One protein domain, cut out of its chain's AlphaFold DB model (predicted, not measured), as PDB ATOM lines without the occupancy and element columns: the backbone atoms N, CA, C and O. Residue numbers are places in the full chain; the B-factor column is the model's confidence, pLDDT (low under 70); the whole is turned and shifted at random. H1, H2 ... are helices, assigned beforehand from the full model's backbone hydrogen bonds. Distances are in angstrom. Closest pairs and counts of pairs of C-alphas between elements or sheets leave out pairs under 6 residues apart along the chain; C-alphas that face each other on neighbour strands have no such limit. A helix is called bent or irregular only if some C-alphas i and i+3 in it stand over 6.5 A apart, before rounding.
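Overview. This is residues 7 to 100 of the 173 residues of an uncharacterized protein of Hymenobacter sp. TS19 (UniProt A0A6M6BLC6). Three long helices stand side by side in a row, with H3 in the middle, H2 packed closely along one side of it as a helical hairpin and H1 more loosely along the other side. The short H4 sits by the end of H3 where residue 89 lies, turned crosswise to it. The printed part has 94 residues, with four named helices in the order H1, H2, H3, H4 and no named strand; the class is all helix. The whole is elongated, spanning 45 by 27 by 25 A, and only just compact, close to loose, with a radius of gyration of the C-alphas of 14.9 A.

Arrangement. Begin at Phe 7 with H1, residues 7 to 24, and look from there to H3, residues 66 to 89. They touch, with the C-alphas of Glu 12 and Pro 77 closest at 5.7 A, and run the same way at a shallow tilt of 14 degrees. Next along the printed part comes H2, residues 36 to 54, which is apart from H1. Look at the C-alphas of Gly 41 and Phe 83, 4.2 A apart, for the closest pair of H2 and H3. These two touch over 47 pairs of C-alphas within 8 A and form a helical hairpin, running opposite ways at a shallow tilt of 19 degrees. Last comes H4, residues 93 to 99, close to H3 but not clearly touching it; the closest C-alphas, of Leu 87 and Arg 95, are 5.4 A apart, and the lines are about perpendicular at 89 degrees. H4 is apart from H1 and H2. In H2 and H4 every O i to N i+4 pair is within hydrogen-bond range; in H1 12 of 14 are, and in H3 18 of 20.

Along the chain. Find C-alpha 7 at (139.736, 155.922, 140.184); from there H1 runs 26.3 A to Arg 24. H1 is only just irregular, with C-alphas 8 and 11 6.6 A apart. H2 runs 26.4 A from Leu 36 to Trp 54. Find C-alpha 66 at (129.713, 151.861, 151.956), where H3, the longest helix, begins its 34.2 A to Thr 89. H3 is neither bent nor irregular, but only just: C-alphas 73 and 76 are 6.5 A apart. H4, from Trp 93, ends at C-alpha 99 at (119.043, 152.267, 117.228).

Size, cuts and confidence. Look at Arg 25 and Gly 58 for the two C-alphas farthest apart, 46.5 A. The links H1 to H2 and H2 to H3 are long, 11 residues each, and H3 to H4 is tight. The printed part has no cut. The mean pLDDT of the printed part is 90.1, and no printed residue is under 70.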
ATOM      1  N   PHE A   7     139.538 157.363 139.993       79.62
ATOM      2  CA  PHE A   7     139.736 155.922 140.184       79.62
ATOM      3  C   PHE A   7     138.436 155.118 140.319       79.62
ATOM      4  O   PHE A   7     138.410 153.952 139.940       79.62
ATOM      5  N   GLY A   8     137.355 155.724 140.823       75.44
ATOM      6  CA  GLY A   8     136.046 155.066 140.875       75.44
ATOM      7  C   GLY A   8     135.353 154.999 139.510       75.44
ATOM      8  O   GLY A   8     134.586 154.076 139.262       75.44
ATOM      9  N   ARG A   9     135.647 155.955 138.620       79.75
ATOM     10  CA  ARG A   9     134.971 156.150 137.323       79.75
ATOM     11  C   ARG A   9     135.799 155.701 136.117       79.75
ATOM     12  O   ARG A   9     135.280 155.487 135.029       79.75
ATOM     13  N   SER A  10     137.106 155.539 136.272       87.06
ATOM     14  CA  SER A  10     137.969 155.103 135.176       87.06
ATOM     15  C   SER A  10     137.682 153.654 134.787       87.06
ATOM     16  O   SER A  10     137.722 153.321 133.607       87.06
ATOM     17  N   ILE A  11     137.328 152.802 135.755       86.62
ATOM     18  CA  ILE A  11     137.043 151.382 135.521       86.62
ATOM     19  C   ILE A  11     135.833 151.207 134.594       86.62
ATOM     20  O   ILE A  11     135.936 150.480 133.610       86.62
ATOM     21  N   GLU A  12     134.717 151.900 134.854       89.12
ATOM     22  CA  GLU A  12     133.523 151.859 133.987       89.12
ATOM     23  C   GLU A  12     133.846 152.334 132.561       89.12
ATOM     24  O   GLU A  12     133.417 151.718 131.583       89.12
ATOM     25  N   PHE A  13     134.680 153.370 132.436       89.75
ATOM     26  CA  PHE A  13     135.106 153.900 131.146       89.75
ATOM     27  C   PHE A  13     135.961 152.895 130.360       89.75
ATOM     28  O   PHE A  13     135.655 152.585 129.206       89.75
ATOM     29  N   TYR A  14     137.003 152.332 130.981       92.81
ATOM     30  CA  TYR A  14     137.864 151.336 130.337       92.81
ATOM     31  C   TYR A  14     137.122 150.039 130.023       92.81
ATOM     32  O   TYR A  14     137.351 149.450 128.966       92.81
ATOM     33  N   ALA A  15     136.199 149.609 130.884       92.94
ATOM     34  CA  ALA A  15     135.378 148.437 130.617       92.94
ATOM     35  C   ALA A  15     134.462 148.653 129.399       92.94
ATOM     36  O   ALA A  15     134.328 147.756 128.565       92.94
ATOM     37  N   GLY A  16     133.907 149.859 129.233       93.56
ATOM     38  CA  GLY A  16     133.162 150.239 128.031       93.56
ATOM     39  C   GLY A  16     134.019 150.196 126.759       93.56
ATOM     40  O   GLY A  16     133.589 149.651 125.740       93.56
ATOM     41  N   ILE A  17     135.260 150.699 126.821       93.81
ATOM     42  CA  ILE A  17     136.222 150.595 125.708       93.81
ATOM     43  C   ILE A  17     136.506 149.127 125.379       93.81
ATOM     44  O   ILE A  17     136.447 148.733 124.213       93.81
ATOM     45  N   GLN A  18     136.794 148.311 126.392       94.19
ATOM     46  CA  GLN A  18     137.109 146.899 126.204       94.19
ATOM     47  C   GLN A  18     135.937 146.138 125.571       94.19
ATOM     48  O   GLN A  18     136.146 145.354 124.644       94.19
ATOM     49  N   LEU A  19     134.704 146.422 126.002       94.75
ATOM     50  CA  LEU A  19     133.490 145.863 125.409       94.75
ATOM     51  C   LEU A  19     133.371 146.218 123.919       94.75
ATOM     52  O   LEU A  19     133.109 145.344 123.091       94.75
ATOM     53  N   ALA A  20     133.617 147.480 123.557       93.31
ATOM     54  CA  ALA A  20     133.591 147.922 122.165       93.31
ATOM     55  C   ALA A  20     134.678 147.237 121.314       93.31
ATOM     56  O   ALA A  20     134.432 146.876 120.158       93.31
ATOM     57  N   LEU A  21     135.871 147.017 121.877       93.31
ATOM     58  CA  LEU A  21     136.945 146.277 121.213       93.31
ATOM     59  C   LEU A  21     136.579 144.805 121.002       93.31
ATOM     60  O   LEU A  21     136.789 144.290 119.902       93.31
ATOM     61  N   TRP A  22     136.005 144.139 122.006       94.00
ATOM     62  CA  TRP A  22     135.524 142.760 121.875       94.00
ATOM     63  C   TRP A  22     134.435 142.631 120.817       94.00
ATOM     64  O   TRP A  22     134.500 141.721 119.993       94.00
ATOM     65  N   TYR A  23     133.487 143.571 120.778       92.56
ATOM     66  CA  TYR A  23     132.469 143.612 119.732       92.56
ATOM     67  C   TYR A  23     133.097 143.736 118.341       92.56
ATOM     68  O   TYR A  23     132.807 142.937 117.453       92.56
ATOM     69  N   ARG A  24     134.026 144.684 118.161       92.44
ATOM     70  CA  ARG A  24     134.708 144.904 116.877       92.44
ATOM     71  C   ARG A  24     135.535 143.695 116.424       92.44
ATOM     72  O   ARG A  24     135.677 143.483 115.226       92.44
ATOM     73  N   ARG A  25     136.087 142.925 117.364       92.94
ATOM     74  CA  ARG A  25     136.861 141.701 117.097       92.94
ATOM     75  C   ARG A  25     135.991 140.447 116.939       92.94
ATOM     76  O   ARG A  25     136.546 139.375 116.732       92.94
ATOM     77  N   GLY A  26     134.666 140.545 117.079       89.31
ATOM     78  CA  GLY A  26     133.774 139.380 117.049       89.31
ATOM     79  C   GLY A  26     133.965 138.426 118.235       89.31
ATOM     80  O   GLY A  26     133.605 137.260 118.150       89.31
ATOM     81  N   GLN A  27     134.541 138.910 119.339       89.94
ATOM     82  CA  GLN A  27     134.852 138.112 120.531       89.94
ATOM     83  C   GLN A  27     133.687 138.045 121.526       89.94
ATOM     84  O   GLN A  27     133.810 137.402 122.567       89.94
ATOM     85  N   LEU A  28     132.570 138.724 121.247       87.44
ATOM     86  CA  LEU A  28     131.409 138.664 122.126       87.44
ATOM     87  C   LEU A  28     130.631 137.359 121.928       87.44
ATOM     88  O   LEU A  28     130.343 136.986 120.789       87.44
ATOM     89  N   PRO A  29     130.255 136.682 123.026       78.12
ATOM     90  CA  PRO A  29     129.483 135.453 122.956       78.12
ATOM     91  C   PRO A  29     128.107 135.711 122.336       78.12
ATOM     92  O   PRO A  29     127.387 136.635 122.724       78.12
ATOM     93  N   ILE A  30     127.732 134.858 121.386       77.06
ATOM     94  CA  ILE A  30     126.388 134.825 120.811       77.06
ATOM     95  C   ILE A  30     125.589 133.783 121.590       77.06
ATOM     96  O   ILE A  30     125.849 132.581 121.496       77.06
ATOM     97  N   TYR A  31     124.618 134.238 122.376       76.81
ATOM     98  CA  TYR A  31     123.752 133.352 123.148       76.81
ATOM     99  C   TYR A  31     122.566 132.863 122.309       76.81
ATOM    100  O   TYR A  31     122.020 133.590 121.481       76.81
ATOM    101  N   LYS A  32     122.140 131.613 122.544       71.06
ATOM    102  CA  LYS A  32     120.985 131.008 121.851       71.06
ATOM    103  C   LYS A  32     119.653 131.657 122.242       71.06
ATOM    104  O   LYS A  32     118.747 131.740 121.417       71.06
ATOM    105  N   MET A  33     119.520 132.093 123.496       79.75
ATOM    106  CA  MET A  33     118.316 132.762 123.989       79.75
ATOM    107  C   MET A  33     118.365 134.247 123.638       79.75
ATOM    108  O   MET A  33     119.228 134.977 124.118       79.75
ATOM    109  N   ARG A  34     117.423 134.694 122.805       82.00
ATOM    110  CA  ARG A  34     117.316 136.102 122.407       82.00
ATOM    111  C   ARG A  34     116.959 136.966 123.619       82.00
ATOM    112  O   ARG A  34     115.963 136.698 124.283       82.00
ATOM    113  N   GLY A  35     117.726 138.028 123.855       87.81
ATOM    114  CA  GLY A  35     117.425 139.026 124.884       87.81
ATOM    115  C   GLY A  35     117.949 138.700 126.284       87.81
ATOM    116  O   GLY A  35     117.689 139.473 127.204       87.81
ATOM    117  N   LEU A  36     118.655 137.580 126.471       91.62
ATOM    118  CA  LEU A  36     119.114 137.134 127.785       91.62
ATOM    119  C   LEU A  36     120.069 138.149 128.422       91.62
ATOM    120  O   LEU A  36     119.851 138.545 129.563       91.62
ATOM    121  N   LEU A  37     121.091 138.602 127.693       93.06
ATOM    122  CA  LEU A  37     122.050 139.585 128.204       93.06
ATOM    123  C   LEU A  37     121.385 140.934 128.461       93.06
ATOM    124  O   LEU A  37     121.635 141.555 129.493       93.06
ATOM    125  N   THR A  38     120.516 141.371 127.544       93.25
ATOM    126  CA  THR A  38     119.798 142.643 127.679       93.25
ATOM    127  C   THR A  38     118.935 142.647 128.945       93.25
ATOM    128  O   THR A  38     118.995 143.584 129.741       93.25
ATOM    129  N   VAL A  39     118.155 141.583 129.166       94.62
ATOM    130  CA  VAL A  39     117.275 141.451 130.337       94.62
ATOM    131  C   VAL A  39     118.083 141.246 131.614       94.62
ATOM    132  O   VAL A  39     117.796 141.894 132.615       94.62
ATOM    133  N   LEU A  40     119.123 140.410 131.588       95.44
ATOM    134  CA  LEU A  40     120.002 140.210 132.740       95.44
ATOM    135  C   LEU A  40     120.668 141.525 133.158       95.44
ATOM    136  O   LEU A  40     120.662 141.857 134.340       95.44
ATOM    137  N   GLY A  41     121.183 142.301 132.201       95.75
ATOM    138  CA  GLY A  41     121.745 143.625 132.459       95.75
ATOM    139  C   GLY A  41     120.726 144.566 133.105       95.75
ATOM    140  O   GLY A  41     121.029 145.188 134.121       95.75
ATOM    141  N   LEU A  42     119.491 144.612 132.586       96.25
ATOM    142  CA  LEU A  42     118.391 145.384 133.183       96.25
ATOM    143  C   LEU A  42     118.070 144.942 134.615       96.25
ATOM    144  O   LEU A  42     117.919 145.794 135.488       96.25
ATOM    145  N   ILE A  43     118.002 143.633 134.872       97.31
ATOM    146  CA  ILE A  43     117.750 143.083 136.209       97.31
ATOM    147  C   ILE A  43     118.878 143.475 137.162       97.31
ATOM    148  O   ILE A  43     118.603 143.973 138.250       97.31
ATOM    149  N   VAL A  44     120.141 143.314 136.763       97.12
ATOM    150  CA  VAL A  44     121.295 143.685 137.597       97.12
ATOM    151  C   VAL A  44     121.281 145.181 137.912       97.12
ATOM    152  O   VAL A  44     121.466 145.554 139.069       97.12
ATOM    153  N   MET A  45     120.999 146.039 136.925       96.75
ATOM    154  CA  MET A  45     120.857 147.482 137.154       96.75
ATOM    155  C   MET A  45     119.702 147.792 138.118       96.75
ATOM    156  O   MET A  45     119.883 148.567 139.054       96.75
ATOM    157  N   ALA A  46     118.536 147.165 137.943       96.88
ATOM    158  CA  ALA A  46     117.377 147.364 138.814       96.88
ATOM    159  C   ALA A  46     117.641 146.903 140.256       96.88
ATOM    160  O   ALA A  46     117.284 147.608 141.201       96.88
ATOM    161  N   VAL A  47     118.305 145.758 140.439       96.38
ATOM    162  CA  VAL A  47     118.722 145.262 141.756       96.38
ATOM    163  C   VAL A  47     119.745 146.205 142.388       96.38
ATOM    164  O   VAL A  47     119.601 146.535 143.561       96.38
ATOM    165  N   ALA A  48     120.728 146.703 141.631       94.69
ATOM    166  CA  ALA A  48     121.708 147.658 142.145       94.69
ATOM    167  C   ALA A  48     121.047 148.971 142.602       94.69
ATOM    168  O   ALA A  48     121.331 149.464 143.693       94.69
ATOM    169  N   LEU A  49     120.123 149.514 141.802       93.75
ATOM    170  CA  LEU A  49     119.362 150.718 142.147       93.75
ATOM    171  C   LEU A  49     118.479 150.499 143.379       93.75
ATOM    172  O   LEU A  49     118.511 151.302 144.308       93.75
ATOM    173  N   THR A  50     117.738 149.391 143.421       93.62
ATOM    174  CA  THR A  50     116.868 149.046 144.557       93.62
ATOM    175  C   THR A  50     117.682 148.831 145.830       93.62
ATOM    176  O   THR A  50     117.310 149.329 146.891       93.62
ATOM    177  N   GLY A  51     118.835 148.165 145.721       92.00
ATOM    178  CA  GLY A  51     119.786 147.996 146.814       92.00
ATOM    179  C   GLY A  51     120.266 149.337 147.360       92.00
ATOM    180  O   GLY A  51     120.207 149.547 148.565       92.00
ATOM    181  N   MET A  52     120.646 150.281 146.492       91.56
ATOM    182  CA  MET A  52     121.048 151.626 146.922       91.56
ATOM    183  C   MET A  52     119.909 152.388 147.608       91.56
ATOM    184  O   MET A  52     120.147 153.057 148.612       91.56
ATOM    185  N   VAL A  53     118.675 152.285 147.103       90.56
ATOM    186  CA  VAL A  53     117.500 152.909 147.740       90.56
ATOM    187  C   VAL A  53     117.268 152.327 149.134       90.56
ATOM    188  O   VAL A  53     117.046 153.081 150.080       90.56
ATOM    189  N   TRP A  54     117.373 151.006 149.280       88.94
ATOM    190  CA  TRP A  54     117.162 150.320 150.552       88.94
ATOM    191  C   TRP A  54     118.274 150.602 151.570       88.94
ATOM    192  O   TRP A  54     117.994 150.871 152.737       88.94
ATOM    193  N   THR A  55     119.538 150.634 151.136       87.75
ATOM    194  CA  THR A  55     120.687 150.899 152.019       87.75
ATOM    195  C   THR A  55     120.940 152.377 152.289       87.75
ATOM    196  O   THR A  55     121.934 152.716 152.929       87.75
ATOM    197  N   ARG A  56     120.069 153.273 151.809       83.62
ATOM    198  CA  ARG A  56     120.178 154.715 152.056       83.62
ATOM    199  C   ARG A  56     120.215 155.035 153.548       83.62
ATOM    200  O   ARG A  56     121.033 155.853 153.955       83.62
ATOM    201  N   GLY A  57     119.385 154.383 154.364       80.44
ATOM    202  CA  GLY A  57     119.337 154.634 155.808       80.44
ATOM    203  C   GLY A  57     119.222 156.132 156.126       80.44
ATOM    204  O   GLY A  57     118.355 156.811 155.581       80.44
ATOM    205  N   GLY A  58     120.124 156.646 156.972       78.31
ATOM    206  CA  GLY A  58     120.220 158.072 157.318       78.31
ATOM    207  C   GLY A  58     121.022 158.946 156.341       78.31
ATOM    208  O   GLY A  58     121.170 160.140 156.590       78.31
ATOM    209  N   TYR A  59     121.562 158.385 155.254       81.62
ATOM    210  CA  TYR A  59     122.317 159.144 154.257       81.62
ATOM    211  C   TYR A  59     121.397 159.895 153.291       81.62
ATOM    212  O   TYR A  59     120.275 159.475 152.984       81.62
ATOM    213  N   THR A  60     121.894 161.003 152.739       81.25
ATOM    214  CA  THR A  60     121.116 161.772 151.760       81.25
ATOM    215  C   THR A  60     120.952 161.002 150.460       81.25
ATOM    216  O   THR A  60     119.872 161.051 149.871       81.25
ATOM    217  N   PHE A  61     121.944 160.197 150.075       81.38
ATOM    218  CA  PHE A  61     121.871 159.317 148.913       81.38
ATOM    219  C   PHE A  61     122.368 157.908 149.236       81.38
ATOM    220  O   PHE A  61     123.345 157.725 149.955       81.38
ATOM    221  N   GLY A  62     121.736 156.897 148.629       80.06
ATOM    222  CA  GLY A  62     122.095 155.482 148.802       80.06
ATOM    223  C   GLY A  62     123.561 155.164 148.529       80.06
ATOM    224  O   GLY A  62     124.162 154.346 149.215       80.06
ATOM    225  N   GLN A  63     124.147 155.874 147.567       80.81
ATOM    226  CA  GLN A  63     125.547 155.753 147.170       80.81
ATOM    227  C   GLN A  63     126.546 156.201 148.252       80.81
ATOM    228  O   GLN A  63     127.708 155.824 148.181       80.81
ATOM    229  N   GLU A  64     126.129 156.979 149.254       84.62
ATOM    230  CA  GLU A  64     127.010 157.435 150.342       84.62
ATOM    231  C   GLU A  64     127.278 156.329 151.369       84.62
ATOM    232  O   GLU A  64     128.314 156.334 152.035       84.62
ATOM    233  N   HIS A  65     126.383 155.343 151.453       87.12
ATOM    234  CA  HIS A  65     126.579 154.161 152.274       87.12
ATOM    235  C   HIS A  65     127.701 153.284 151.681       87.12
ATOM    236  O   HIS A  65     127.703 153.066 150.469       87.12
ATOM    237  N   PRO A  66     128.615 152.689 152.478       86.50
ATOM    238  CA  PRO A  66     129.713 151.861 151.956       86.50
ATOM    239  C   PRO A  66     129.255 150.737 151.016       86.50
ATOM    240  O   PRO A  66     129.864 150.494 149.976       86.50
ATOM    241  N   PHE A  67     128.129 150.094 151.340       88.62
ATOM    242  CA  PHE A  67     127.498 149.112 150.455       88.62
ATOM    243  C   PHE A  67     126.976 149.739 149.154       88.62
ATOM    244  O   PHE A  67     127.168 149.185 148.076       88.62
ATOM    245  N   GLY A  68     126.380 150.930 149.231       89.19
ATOM    246  CA  GLY A  68     125.931 151.676 148.060       89.19
ATOM    247  C   GLY A  68     127.078 152.121 147.156       89.19
ATOM    248  O   GLY A  68     126.916 152.111 145.940       89.19
ATOM    249  N   VAL A  69     128.262 152.414 147.708       88.50
ATOM    250  CA  VAL A  69     129.479 152.664 146.915       88.50
ATOM    251  C   VAL A  69     129.833 151.437 146.071       88.50
ATOM    252  O   VAL A  69     130.128 151.580 144.886       88.50
ATOM    253  N   ALA A  70     129.783 150.233 146.648       89.38
ATOM    254  CA  ALA A  70     130.059 148.998 145.913       89.38
ATOM    255  C   ALA A  70     129.003 148.729 144.826       89.38
ATOM    256  O   ALA A  70     129.351 148.393 143.691       89.38
ATOM    257  N   LEU A  71     127.721 148.946 145.138       91.69
ATOM    258  CA  LEU A  71     126.642 148.845 144.155       91.69
ATOM    259  C   LEU A  71     126.835 149.832 142.997       91.69
ATOM    260  O   LEU A  71     126.722 149.441 141.839       91.69
ATOM    261  N   ASN A  72     127.177 151.086 143.300       90.75
ATOM    262  CA  ASN A  72     127.357 152.140 142.309       90.75
ATOM    263  C   ASN A  72     128.607 151.948 141.438       90.75
ATOM    264  O   ASN A  72     128.559 152.232 140.249       90.75
ATOM    265  N   ASN A  73     129.720 151.487 142.011       89.81
ATOM    266  CA  ASN A  73     131.005 151.440 141.303       89.81
ATOM    267  C   ASN A  73     131.314 150.083 140.660       89.81
ATOM    268  O   ASN A  73     132.226 149.998 139.842       89.81
ATOM    269  N   VAL A  74     130.597 149.020 141.034       90.31
ATOM    270  CA  VAL A  74     130.868 147.663 140.533       90.31
ATOM    271  C   VAL A  74     129.622 147.050 139.918       90.31
ATOM    272  O   VAL A  74     129.607 146.745 138.725       90.31
ATOM    273  N   MET A  75     128.560 146.884 140.711       93.69
ATOM    274  CA  MET A  75     127.373 146.152 140.261       93.69
ATOM    275  C   MET A  75     126.640 146.888 139.137       93.69
ATOM    276  O   MET A  75     126.283 146.274 138.132       93.69
ATOM    277  N   LEU A  76     126.458 148.202 139.279       93.62
ATOM    278  CA  LEU A  76     125.779 149.026 138.287       93.62
ATOM    279  C   LEU A  76     126.566 149.082 136.958       93.62
ATOM    280  O   LEU A  76     125.977 148.719 135.940       93.62
ATOM    281  N   PRO A  77     127.880 149.403 136.922       93.25
ATOM    282  CA  PRO A  77     128.692 149.290 135.710       93.25
ATOM    283  C   PRO A  77     128.680 147.890 135.094       93.25
ATOM    284  O   PRO A  77     128.560 147.765 133.878       93.25
ATOM    285  N   GLY A  78     128.739 146.828 135.905       94.50
ATOM    286  CA  GLY A  78     128.623 145.450 135.422       94.50
ATOM    287  C   GLY A  78     127.289 145.181 134.718       94.50
ATOM    288  O   GLY A  78     127.267 144.634 133.615       94.50
ATOM    289  N   GLY A  79     126.178 145.629 135.309       95.88
ATOM    290  CA  GLY A  79     124.850 145.560 134.694       95.88
ATOM    291  C   GLY A  79     124.759 146.354 133.390       95.88
ATOM    292  O   GLY A  79     124.229 145.847 132.404       95.88
ATOM    293  N   ILE A  80     125.346 147.555 133.352       95.56
ATOM    294  CA  ILE A  80     125.426 148.400 132.152       95.56
ATOM    295  C   ILE A  80     126.226 147.703 131.041       95.56
ATOM    296  O   ILE A  80     125.806 147.709 129.884       95.56
ATOM    297  N   LEU A  81     127.354 147.065 131.367       95.50
ATOM    298  CA  LEU A  81     128.168 146.327 130.395       95.50
ATOM    299  C   LEU A  81     127.426 145.115 129.832       95.50
ATOM    300  O   LEU A  81     127.451 144.910 128.621       95.50
ATOM    301  N   LEU A  82     126.740 144.342 130.679       94.81
ATOM    302  CA  LEU A  82     125.894 143.226 130.237       94.81
ATOM    303  C   LEU A  82     124.757 143.712 129.336       94.81
ATOM    304  O   LEU A  82     124.509 143.134 128.279       94.81
ATOM    305  N   PHE A  83     124.113 144.810 129.726       96.12
ATOM    306  CA  PHE A  83     123.055 145.438 128.951       96.12
ATOM    307  C   PHE A  83     123.551 145.873 127.566       96.12
ATOM    308  O   PHE A  83     122.945 145.511 126.558       96.12
ATOM    309  N   PHE A  84     124.682 146.582 127.489       94.94
ATOM    310  CA  PHE A  84     125.269 146.975 126.208       94.94
ATOM    311  C   PHE A  84     125.764 145.780 125.393       94.94
ATOM    312  O   PHE A  84     125.574 145.773 124.181       94.94
ATOM    313  N   ALA A  85     126.344 144.756 126.025       94.38
ATOM    314  CA  ALA A  85     126.719 143.524 125.336       94.38
ATOM    315  C   ALA A  85     125.497 142.881 124.664       94.38
ATOM    316  O   ALA A  85     125.576 142.518 123.492       94.38
ATOM    317  N   GLY A  86     124.358 142.829 125.363       93.62
ATOM    318  CA  GLY A  86     123.081 142.378 124.811       93.62
ATOM    319  C   GLY A  86     122.572 143.260 123.672       93.62
ATOM    320  O   GLY A  86     122.248 142.751 122.604       93.62
ATOM    321  N   LEU A  87     122.586 144.589 123.826       93.81
ATOM    322  CA  LEU A  87     122.192 145.508 122.749       93.81
ATOM    323  C   LEU A  87     123.068 145.386 121.489       93.81
ATOM    324  O   LEU A  87     122.599 145.679 120.389       93.81
ATOM    325  N   LEU A  88     124.332 144.984 121.635       92.88
ATOM    326  CA  LEU A  88     125.263 144.810 120.522       92.88
ATOM    327  C   LEU A  88     125.088 143.465 119.798       92.88
ATOM    328  O   LEU A  88     125.293 143.409 118.583       92.88
ATOM    329  N   THR A  89     124.711 142.394 120.506       91.62
ATOM    330  CA  THR A  89     124.666 141.024 119.956       91.62
ATOM    331  C   THR A  89     123.255 140.483 119.714       91.62
ATOM    332  O   THR A  89     123.067 139.641 118.837       91.62
ATOM    333  N   GLU A  90     122.244 140.973 120.428       91.94
ATOM    334  CA  GLU A  90     120.878 140.442 120.408       91.94
ATOM    335  C   GLU A  90     119.956 141.332 119.560       91.94
ATOM    336  O   GLU A  90     120.095 142.553 119.519       91.94
ATOM    337  N   ASP A  91     118.984 140.755 118.850       90.25
ATOM    338  CA  ASP A  91     117.943 141.524 118.148       90.25
ATOM    339  C   ASP A  91     116.694 141.638 119.031       90.25
ATOM    340  O   ASP A  91     115.786 140.807 118.976       90.25
ATOM    341  N   THR A  92     116.686 142.650 119.901       92.69
ATOM    342  CA  THR A  92     115.574 142.952 120.811       92.69
ATOM    343  C   THR A  92     114.780 144.167 120.332       92.69
ATOM    344  O   THR A  92     115.306 145.052 119.654       92.69
ATOM    345  N   TRP A  93     113.508 144.264 120.728       93.75
ATOM    346  CA  TRP A  93     112.705 145.467 120.471       93.75
ATOM    347  C   TRP A  93     113.380 146.730 121.030       93.75
ATOM    348  O   TRP A  93     113.447 147.749 120.347       93.75
ATOM    349  N   LEU A  94     113.968 146.635 122.228       92.88
ATOM    350  CA  LEU A  94     114.674 147.744 122.864       92.88
ATOM    351  C   LEU A  94     115.876 148.217 122.036       92.88
ATOM    352  O   LEU A  94     116.044 149.419 121.839       92.88
ATOM    353  N   ARG A  95     116.662 147.289 121.473       93.44
ATOM    354  CA  ARG A  95     117.727 147.634 120.523       93.44
ATOM    355  C   ARG A  95     117.184 148.396 119.322       93.44
ATOM    356  O   ARG A  95     117.805 149.369 118.914       93.44
ATOM    357  N   ARG A  96     116.054 147.974 118.748       93.44
ATOM    358  CA  ARG A  96     115.453 148.631 117.573       93.44
ATOM    359  C   ARG A  96     114.979 150.051 117.884       93.44
ATOM    360  O   ARG A  96     115.189 150.953 117.079       93.44
ATOM    361  N   VAL A  97     114.394 150.263 119.064       95.50
ATOM    362  CA  VAL A  97     114.000 151.602 119.529       95.50
ATOM    363  C   VAL A  97     115.230 152.483 119.743       95.50
ATOM    364  O   VAL A  97     115.274 153.602 119.241       95.50
ATOM    365  N   LEU A  98     116.262 151.981 120.426       93.69
ATOM    366  CA  LEU A  98     117.474 152.758 120.716       93.69
ATOM    367  C   LEU A  98     118.357 152.993 119.481       93.69
ATOM    368  O   LEU A  98     119.107 153.967 119.441       93.69
ATOM    369  N   SER A  99     118.269 152.136 118.463       94.69
ATOM    370  CA  SER A  99     119.043 152.267 117.228       94.69
ATOM    371  C   SER A  99     118.371 153.131 116.162       94.69
ATOM    372  O   SER A  99     119.015 153.434 115.154       94.69
ATOM    373  N   CYS A 100     117.122 153.572 116.360       96.44
ATOM    374  CA  CYS A 100     116.448 154.436 115.394       96.44
ATOM    375  C   CYS A 100     117.108 155.825 115.304       96.44
ATOM    376  O   CYS A 100     117.727 156.312 116.253       96.44
TER     377      CYS A 100